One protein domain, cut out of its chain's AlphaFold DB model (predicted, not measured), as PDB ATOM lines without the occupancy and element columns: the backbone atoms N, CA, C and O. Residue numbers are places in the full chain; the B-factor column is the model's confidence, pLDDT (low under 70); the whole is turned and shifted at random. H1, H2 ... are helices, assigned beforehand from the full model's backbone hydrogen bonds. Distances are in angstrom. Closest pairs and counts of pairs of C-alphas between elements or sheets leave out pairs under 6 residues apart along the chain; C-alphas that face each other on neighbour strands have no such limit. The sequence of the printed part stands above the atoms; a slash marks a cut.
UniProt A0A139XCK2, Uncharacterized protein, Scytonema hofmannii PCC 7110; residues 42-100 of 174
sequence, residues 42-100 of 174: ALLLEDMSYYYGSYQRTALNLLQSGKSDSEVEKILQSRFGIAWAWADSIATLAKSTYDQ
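What this domain is: This is residues 42 to 100 of the 174 residues of an uncharacterized protein of Scytonema hofmannii PCC 7110 (UniProt A0A139XCK2). Three helices pack on one another at steep angles: H1 and H2 make an open, V-shaped helical hairpin, and H3 crosses behind it, passing from H2 to H1 and touching both. H1 is the longest helix, and its first turn, with residue 45 before it, sticks out from the body as a free end, residues 45 to 50. The printed part has 59 residues with three named helices, in the order H1, H2, H3, and no named strand; the class is all helix. The whole is compact, with a radius of gyration of the C-alphas of 10.9 A, and the C-alphas span 32 by 25 by 15 A along their three main axes.

How they stand to each other: Start with H1, residues 46 to 64, and go on over a tight link of 4 residues to H2, residues 69 to 80. The two form a helical hairpin: they run opposite ways at a steep tilt of 43 degrees. H1 touches H2 with residues 55 to 63 alone, and their closest C-alphas, those of Ala 59 and Val 72, are 6.0 A apart. A tight link of 3 residues leads from H2 to H3, residues 84 to 100. Look at Glu 73 and Ala 87 for the touch of H2 and H3: their C-alphas, the closest of the two helices, are 5.0 A apart. These two helices run opposite ways at a steep tilt of 53 degrees. Farther along, H3 touches H1, where the closest C-alphas, those of Leu 60 and Ala 94, are 5.1 A apart. H1 and H3 run the same way at a steep tilt of 57 degrees, and the helix packing is mostly crossed, with no touching pair at a shallow tilt. In the backbones of H2 and H3 every O i to N i+4 pair is within hydrogen-bond range; in H1 it is 12 of 15.

Where its parts are: Find C-alpha 46 at (-61.390, 43.281, 67.323); from there H1 runs 28.1 A to C-alpha 64 at (-64.466, 58.667, 90.688). H2 runs from Asp 69 to Phe 80, 16.1 A. H3 begins at Trp 84 and runs 24.3 A to C-alpha 100 at (-53.489, 61.736, 86.140).

The domain as a whole: Look for the two C-alphas farthest apart at Ala 42 and Gly 66, 32.9 A from each other. The C-alphas of the first and last printed residues, Ala 42 and Gln 100, are 25.1 A apart. The printed part has no cut, and both links are tight. In the B-factor column the mean pLDDT of the printed part is 82.8; residues 42 to 50 are under 70, where the model's confidence is low.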
ATOM      1  N   ALA A  42     -54.397  46.588  67.419       45.94
ATOM      2  CA  ALA A  42     -53.505  45.548  66.918       45.94
ATOM      3  C   ALA A  42     -53.109  44.414  67.901       45.94
ATOM      4  O   ALA A  42     -52.556  43.423  67.433       45.94
ATOM      5  N   LEU A  43     -53.332  44.525  69.220       47.28
ATOM      6  CA  LEU A  43     -52.991  43.471  70.205       47.28
ATOM      7  C   LEU A  43     -54.198  42.739  70.814       47.28
ATOM      8  O   LEU A  43     -54.017  41.759  71.533       47.28
ATOM      9  N   LEU A  44     -55.418  43.201  70.548       50.50
ATOM     10  CA  LEU A  44     -56.659  42.582  71.013       50.50
ATOM     11  C   LEU A  44     -57.414  42.079  69.779       50.50
ATOM     12  O   LEU A  44     -57.436  42.767  68.765       50.50
ATOM     13  N   LEU A  45     -58.055  40.904  69.843       56.25
ATOM     14  CA  LEU A  45     -59.057  40.565  68.823       56.25
ATOM     15  C   LEU A  45     -60.078  41.716  68.756       56.25
ATOM     16  O   LEU A  45     -60.461  42.230  69.810       56.25
ATOM     17  N   GLU A  46     -60.497  42.126  67.555       55.09
ATOM     18  CA  GLU A  46     -61.390  43.281  67.323       55.09
ATOM     19  C   GLU A  46     -62.590  43.300  68.288       55.09
ATOM     20  O   GLU A  46     -62.897  44.341  68.874       55.09
ATOM     21  N   ASP A  47     -63.171  42.135  68.580       56.62
ATOM     22  CA  ASP A  47     -64.302  41.985  69.501       56.62
ATOM     23  C   ASP A  47     -63.951  42.305  70.966       56.62
ATOM     24  O   ASP A  47     -64.748  42.900  71.691       56.62
ATOM     25  N   MET A  48     -62.738  41.974  71.416       55.50
ATOM     26  CA  MET A  48     -62.277  42.238  72.787       55.50
ATOM     27  C   MET A  48     -61.972  43.719  73.025       55.50
ATOM     28  O   MET A  48     -62.139  44.210  74.145       55.50
ATOM     29  N   SER A  49     -61.568  44.450  71.983       59.06
ATOM     30  CA  SER A  49     -61.290  45.890  72.069       59.06
ATOM     31  C   SER A  49     -62.542  46.699  72.451       59.06
ATOM     32  O   SER A  49     -62.468  47.631  73.263       59.06
ATOM     33  N   TYR A  50     -63.713  46.280  71.952       62.31
ATOM     34  CA  TYR A  50     -65.002  46.917  72.224       62.31
ATOM     35  C   TYR A  50     -65.406  46.788  73.700       62.31
ATOM     36  O   TYR A  50     -65.759  47.780  74.350       62.31
ATOM     37  N   TYR A  51     -65.295  45.581  74.261       72.12
ATOM     38  CA  TYR A  51     -65.613  45.325  75.668       72.12
ATOM     39  C   TYR A  51     -64.609  45.986  76.614       72.12
ATOM     40  O   TYR A  51     -64.997  46.561  77.634       72.12
ATOM     41  N   TYR A  52     -63.333  45.999  76.237       77.06
ATOM     42  CA  TYR A  52     -62.264  46.569  77.046       77.06
ATOM     43  C   TYR A  52     -62.466  48.065  77.343       77.06
ATOM     44  O   TYR A  52     -62.349  48.501  78.491       77.06
ATOM     45  N   GLY A  53     -62.867  48.855  76.340       77.19
ATOM     46  CA  GLY A  53     -63.185  50.273  76.539       77.19
ATOM     47  C   GLY A  53     -64.378  50.504  77.478       77.19
ATOM     48  O   GLY A  53     -64.408  51.487  78.224       77.19
ATOM     49  N   SER A  54     -65.360  49.597  77.483       82.88
ATOM     50  CA  SER A  54     -66.489  49.633  78.424       82.88
ATOM     51  C   SER A  54     -66.045  49.327  79.860       82.88
ATOM     52  O   SER A  54     -66.441  50.023  80.804       82.88
ATOM     53  N   TYR A  55     -65.160  48.341  80.031       87.19
ATOM     54  CA  TYR A  55     -64.619  47.956  81.336       87.19
ATOM     55  C   TYR A  55     -63.782  49.077  81.947       87.19
ATOM     56  O   TYR A  55     -64.018  49.451  83.096       87.19
ATOM     57  N   GLN A  56     -62.890  49.690  81.162       85.50
ATOM     58  CA  GLN A  56     -62.086  50.827  81.615       85.50
ATOM     59  C   GLN A  56     -62.946  52.022  82.041       85.50
ATOM     60  O   GLN A  56     -62.706  52.604  83.096       85.50
ATOM     61  N   ARG A  57     -63.981  52.381  81.265       84.31
ATOM     62  CA  ARG A  57     -64.909  53.465  81.645       84.31
ATOM     63  C   ARG A  57     -65.644  53.153  82.944       84.31
ATOM     64  O   ARG A  57     -65.798  54.031  83.787       84.31
ATOM     65  N   THR A  58     -66.086  51.909  83.110       88.19
ATOM     66  CA  THR A  58     -66.775  51.470  84.328       88.19
ATOM     67  C   THR A  58     -65.849  51.552  85.540       88.19
ATOM     68  O   THR A  58     -66.234  52.124  86.555       88.19
ATOM     69  N   ALA A  59     -64.621  51.047  85.413       90.25
ATOM     70  CA  ALA A  59     -63.601  51.108  86.454       90.25
ATOM     71  C   ALA A  59     -63.284  52.556  86.856       90.25
ATOM     72  O   ALA A  59     -63.306  52.897  88.035       90.25
ATOM     73  N   LEU A  60     -63.088  53.435  85.870       89.75
ATOM     74  CA  LEU A  60     -62.801  54.850  86.097       89.75
ATOM     75  C   LEU A  60     -63.956  55.574  86.806       89.75
ATOM     76  O   LEU A  60     -63.714  56.345  87.730       89.75
ATOM     77  N   ASN A  61     -65.208  55.291  86.438       89.62
ATOM     78  CA  ASN A  61     -66.377  55.850  87.123       89.62
ATOM     79  C   ASN A  61     -66.479  55.372  88.581       89.62
ATOM     80  O   ASN A  61     -66.855  56.147  89.459       89.62
ATOM     81  N   LEU A  62     -66.140  54.108  88.855       89.31
ATOM     82  CA  LEU A  62     -66.138  53.577  90.220       89.31
ATOM     83  C   LEU A  62     -65.065  54.259  91.082       89.31
ATOM     84  O   LEU A  62     -65.366  54.674  92.201       89.31
ATOM     85  N   LEU A  63     -63.862  54.467  90.542       89.31
ATOM     86  CA  LEU A  63     -62.810  55.234  91.219       89.31
ATOM     87  C   LEU A  63     -63.242  56.682  91.486       89.31
ATOM     88  O   LEU A  63     -63.058  57.191  92.589       89.31
ATOM     89  N   GLN A  64     -63.893  57.326  90.513       87.44
ATOM     90  CA  GLN A  64     -64.466  58.667  90.688       87.44
ATOM     91  C   GLN A  64     -65.564  58.717  91.759       87.44
ATOM     92  O   GLN A  64     -65.741  59.752  92.394       87.44
ATOM     93  N   SER A  65     -66.278  57.611  91.990       88.94
ATOM     94  CA  SER A  65     -67.262  57.485  93.074       88.94
ATOM     95  C   SER A  65     -66.647  57.183  94.452       88.94
ATOM     96  O   SER A  65     -67.384  57.034  95.423       88.94
ATOM     97  N   GLY A  66     -65.315  57.090  94.547       88.75
ATOM     98  CA  GLY A  66     -64.591  56.866  95.801       88.75
ATOM     99  C   GLY A  66     -64.345  55.399  96.160       88.75
ATOM    100  O   GLY A  66     -64.000  55.112  97.303       88.75
ATOM    101  N   LYS A  67     -64.522  54.465  95.217       90.81
ATOM    102  CA  LYS A  67     -64.190  53.048  95.427       90.81
ATOM    103  C   LYS A  67     -62.681  52.832  95.409       90.81
ATOM    104  O   LYS A  67     -61.968  53.513  94.675       90.81
ATOM    105  N   SER A  68     -62.206  51.880  96.206       90.25
ATOM    106  CA  SER A  68     -60.801  51.468  96.187       90.25
ATOM    107  C   SER A  68     -60.519  50.514  95.023       90.25
ATOM    108  O   SER A  68     -61.428  49.860  94.513       90.25
ATOM    109  N   ASP A  69     -59.254  50.391  94.622       86.44
ATOM    110  CA  ASP A  69     -58.851  49.543  93.491       86.44
ATOM    111  C   ASP A  69     -59.299  48.080  93.674       86.44
ATOM    112  O   ASP A  69     -59.816  47.463  92.742       86.44
ATOM    113  N   SER A  70     -59.211  47.556  94.901       88.75
ATOM    114  CA  SER A  70     -59.637  46.191  95.236       88.75
ATOM    115  C   SER A  70     -61.157  46.003  95.197       88.75
ATOM    116  O   SER A  70     -61.645  44.920  94.868       88.75
ATOM    117  N   GLU A  71     -61.936  47.041  95.506       91.62
ATOM    118  CA  GLU A  71     -63.389  47.021  95.322       91.62
ATOM    119  C   GLU A  71     -63.752  47.062  93.837       91.62
ATOM    120  O   GLU A  71     -64.631  46.316  93.401       91.62
ATOM    121  N   VAL A  72     -63.067  47.898  93.053       91.25
ATOM    122  CA  VAL A  72     -63.270  47.991  91.602       91.25
ATOM    123  C   VAL A  72     -62.985  46.652  90.936       91.25
ATOM    124  O   VAL A  72     -63.817  46.173  90.170       91.25
ATOM    125  N   GLU A  73     -61.866  46.018  91.270       91.81
ATOM    126  CA  GLU A  73     -61.481  44.701  90.766       91.81
ATOM    127  C   GLU A  73     -62.581  43.652  91.010       91.81
ATOM    128  O   GLU A  73     -63.022  42.976  90.075       91.81
ATOM    129  N   LYS A  74     -63.091  43.556  92.245       93.12
ATOM    130  CA  LYS A  74     -64.172  42.620  92.602       93.12
ATOM    131  C   LYS A  74     -65.467  42.913  91.848       93.12
ATOM    132  O   LYS A  74     -66.124  41.986  91.377       93.12
ATOM    133  N   ILE A  75     -65.824  44.192  91.697       92.38
ATOM    134  CA  ILE A  75     -67.017  44.613  90.950       92.38
ATOM    135  C   ILE A  75     -66.878  44.268  89.464       92.38
ATOM    136  O   ILE A  75     -67.849  43.834  88.847       92.38
ATOM    137  N   LEU A  76     -65.693  44.439  88.873       91.25
ATOM    138  CA  LEU A  76     -65.448  44.074  87.477       91.25
ATOM    139  C   LEU A  76     -65.565  42.559  87.270       91.25
ATOM    140  O   LEU A  76     -66.237  42.140  86.325       91.25
ATOM    141  N   GLN A  77     -64.988  41.753  88.169       92.50
ATOM    142  CA  GLN A  77     -65.121  40.291  88.139       92.50
ATOM    143  C   GLN A  77     -66.589  39.866  88.207       92.50
ATOM    144  O   GLN A  77     -67.047  39.113  87.351       92.50
ATOM    145  N   SER A  78     -67.357  40.390  89.169       91.69
ATOM    146  CA  SER A  78     -68.762  40.004  89.335       91.69
ATOM    147  C   SER A  78     -69.656  40.498  88.197       91.69
ATOM    148  O   SER A  78     -70.590  39.812  87.799       91.69
ATOM    149  N   ARG A  79     -69.404  41.710  87.686       90.19
ATOM    150  CA  ARG A  79     -70.267  42.362  86.692       90.19
ATOM    151  C   ARG A  79     -70.042  41.840  85.279       90.19
ATOM    152  O   ARG A  79     -70.997  41.755  84.515       90.19
ATOM    153  N   PHE A  80     -68.792  41.555  84.927       87.12
ATOM    154  CA  PHE A  80     -68.411  41.176  83.567       87.12
ATOM    155  C   PHE A  80     -67.961  39.716  83.452       87.12
ATOM    156  O   PHE A  80     -67.694  39.262  82.344       87.12
ATOM    157  N   GLY A  81     -67.884  38.975  84.564       87.69
ATOM    158  CA  GLY A  81     -67.488  37.565  84.562       87.69
ATOM    159  C   GLY A  81     -66.044  37.342  84.109       87.69
ATOM    160  O   GLY A  81     -65.733  36.299  83.540       87.69
ATOM    161  N   ILE A  82     -65.169  38.332  84.302       86.19
ATOM    162  CA  ILE A  82     -63.769  38.276  83.866       86.19
ATOM    163  C   ILE A  82     -62.867  37.701  84.960       86.19
ATOM    164  O   ILE A  82     -63.139  37.850  86.150       86.19
ATOM    165  N   ALA A  83     -61.767  37.067  84.552       88.94
ATOM    166  CA  ALA A  83     -60.780  36.529  85.480       88.94
ATOM    167  C   ALA A  83     -60.073  37.640  86.275       88.94
ATOM    168  O   ALA A  83     -59.874  38.750  85.772       88.94
ATOM    169  N   TRP A  84     -59.622  37.295  87.484       87.62
ATOM    170  CA  TRP A  84     -58.938  38.201  88.411       87.62
ATOM    171  C   TRP A  84     -57.833  39.039  87.746       87.62
ATOM    172  O   TRP A  84     -57.891  40.263  87.787       87.62
ATOM    173  N   ALA A  85     -56.896  38.400  87.038       87.75
ATOM    174  CA  ALA A  85     -55.763  39.089  86.411       87.75
ATOM    175  C   ALA A  85     -56.183  40.154  85.374       87.75
ATOM    176  O   ALA A  85     -55.517  41.176  85.213       87.75
ATOM    177  N   TRP A  86     -57.306  39.940  84.679       87.12
ATOM    178  CA  TRP A  86     -57.851  40.926  83.742       87.12
ATOM    179  C   TRP A  86     -58.513  42.091  84.476       87.12
ATOM    180  O   TRP A  86     -58.307  43.245  84.101       87.12
ATOM    181  N   ALA A  87     -59.286  41.799  85.524       88.50
ATOM    182  CA  ALA A  87     -59.913  42.826  86.349       88.50
ATOM    183  C   ALA A  87     -58.874  43.719  87.042       88.50
ATOM    184  O   ALA A  87     -59.023  44.939  87.016       88.50
ATOM    185  N   ASP A  88     -57.811  43.124  87.581       88.38
ATOM    186  CA  ASP A  88     -56.708  43.826  88.243       88.38
ATOM    187  C   ASP A  88     -55.939  44.733  87.268       88.38
ATOM    188  O   ASP A  88     -55.735  45.922  87.526       88.38
ATOM    189  N   SER A  89     -55.617  44.225  86.073       87.25
ATOM    190  CA  SER A  89     -54.978  45.026  85.022       87.25
ATOM    191  C   SER A  89     -55.826  46.242  84.620       87.25
ATOM    192  O   SER A  89     -55.314  47.360  84.494       87.25
ATOM    193  N   ILE A  90     -57.139  46.052  84.457       89.00
ATOM    194  CA  ILE A  90     -58.070  47.134  84.107       89.00
ATOM    195  C   ILE A  90     -58.190  48.143  85.251       89.00
ATOM    196  O   ILE A  90     -58.157  49.348  84.992       89.00
ATOM    197  N   ALA A  91     -58.308  47.676  86.497       89.31
ATOM    198  CA  ALA A  91     -58.380  48.533  87.676       89.31
ATOM    199  C   ALA A  91     -57.108  49.380  87.822       89.31
ATOM    200  O   ALA A  91     -57.200  50.596  87.970       89.31
ATOM    201  N   THR A  92     -55.931  48.776  87.653       88.19
ATOM    202  CA  THR A  92     -54.632  49.465  87.724       88.19
ATOM    203  C   THR A  92     -54.490  50.546  86.647       88.19
ATOM    204  O   THR A  92     -54.048  51.668  86.917       88.19
ATOM    205  N   LEU A  93     -54.909  50.261  85.410       87.62
ATOM    206  CA  LEU A  93     -54.899  51.252  84.329       87.62
ATOM    207  C   LEU A  93     -55.914  52.378  84.570       87.62
ATOM    208  O   LEU A  93     -55.610  53.557  84.349       87.62
ATOM    209  N   ALA A  94     -57.106  52.040  85.060       88.12
ATOM    210  CA  ALA A  94     -58.109  53.023  85.456       88.12
ATOM    211  C   ALA A  94     -57.605  53.905  86.610       88.12
ATOM    212  O   ALA A  94     -57.841  55.110  86.608       88.12
ATOM    213  N   LYS A  95     -56.843  53.336  87.547       89.75
ATOM    214  CA  LYS A  95     -56.235  54.064  88.659       89.75
ATOM    215  C   LYS A  95     -55.177  55.053  88.194       89.75
ATOM    216  O   LYS A  95     -55.272  56.235  88.505       89.75
ATOM    217  N   SER A  96     -54.248  54.607  87.352       87.94
ATOM    218  CA  SER A  96     -53.241  55.485  86.745       87.94
ATOM    219  C   SER A  96     -53.882  56.660  85.996       87.94
ATOM    220  O   SER A  96     -53.484  57.815  86.159       87.94
ATOM    221  N   THR A  97     -54.933  56.394  85.216       87.25
ATOM    222  CA  THR A  97     -55.661  57.458  84.509       87.25
ATOM    223  C   THR A  97     -56.424  58.373  85.467       87.25
ATOM    224  O   THR A  97     -56.405  59.588  85.282       87.25
ATOM    225  N   TYR A  98     -57.034  57.843  86.527       89.12
ATOM    226  CA  TYR A  98     -57.682  58.638  87.570       89.12
ATOM    227  C   TYR A  98     -56.702  59.569  88.299       89.12
ATOM    228  O   TYR A  98     -56.985  60.757  88.453       89.12
ATOM    229  N   ASP A  99     -55.522  59.079  88.676       88.31
ATOM    230  CA  ASP A  99     -54.502  59.880  89.362       88.31
ATOM    231  C   ASP A  99     -53.949  60.989  88.446       88.31
ATOM    232  O   ASP A  99     -53.740  62.131  88.876       88.31
ATOM    233  N   GLN A 100     -53.805  60.711  87.143       87.12
ATOM    234  CA  GLN A 100     -53.489  61.736  86.140       87.12
ATOM    235  C   GLN A 100     -54.590  62.799  86.043       87.12
ATOM    236  O   GLN A 100     -54.284  63.991  85.962       87.12
TER     237      GLN A 100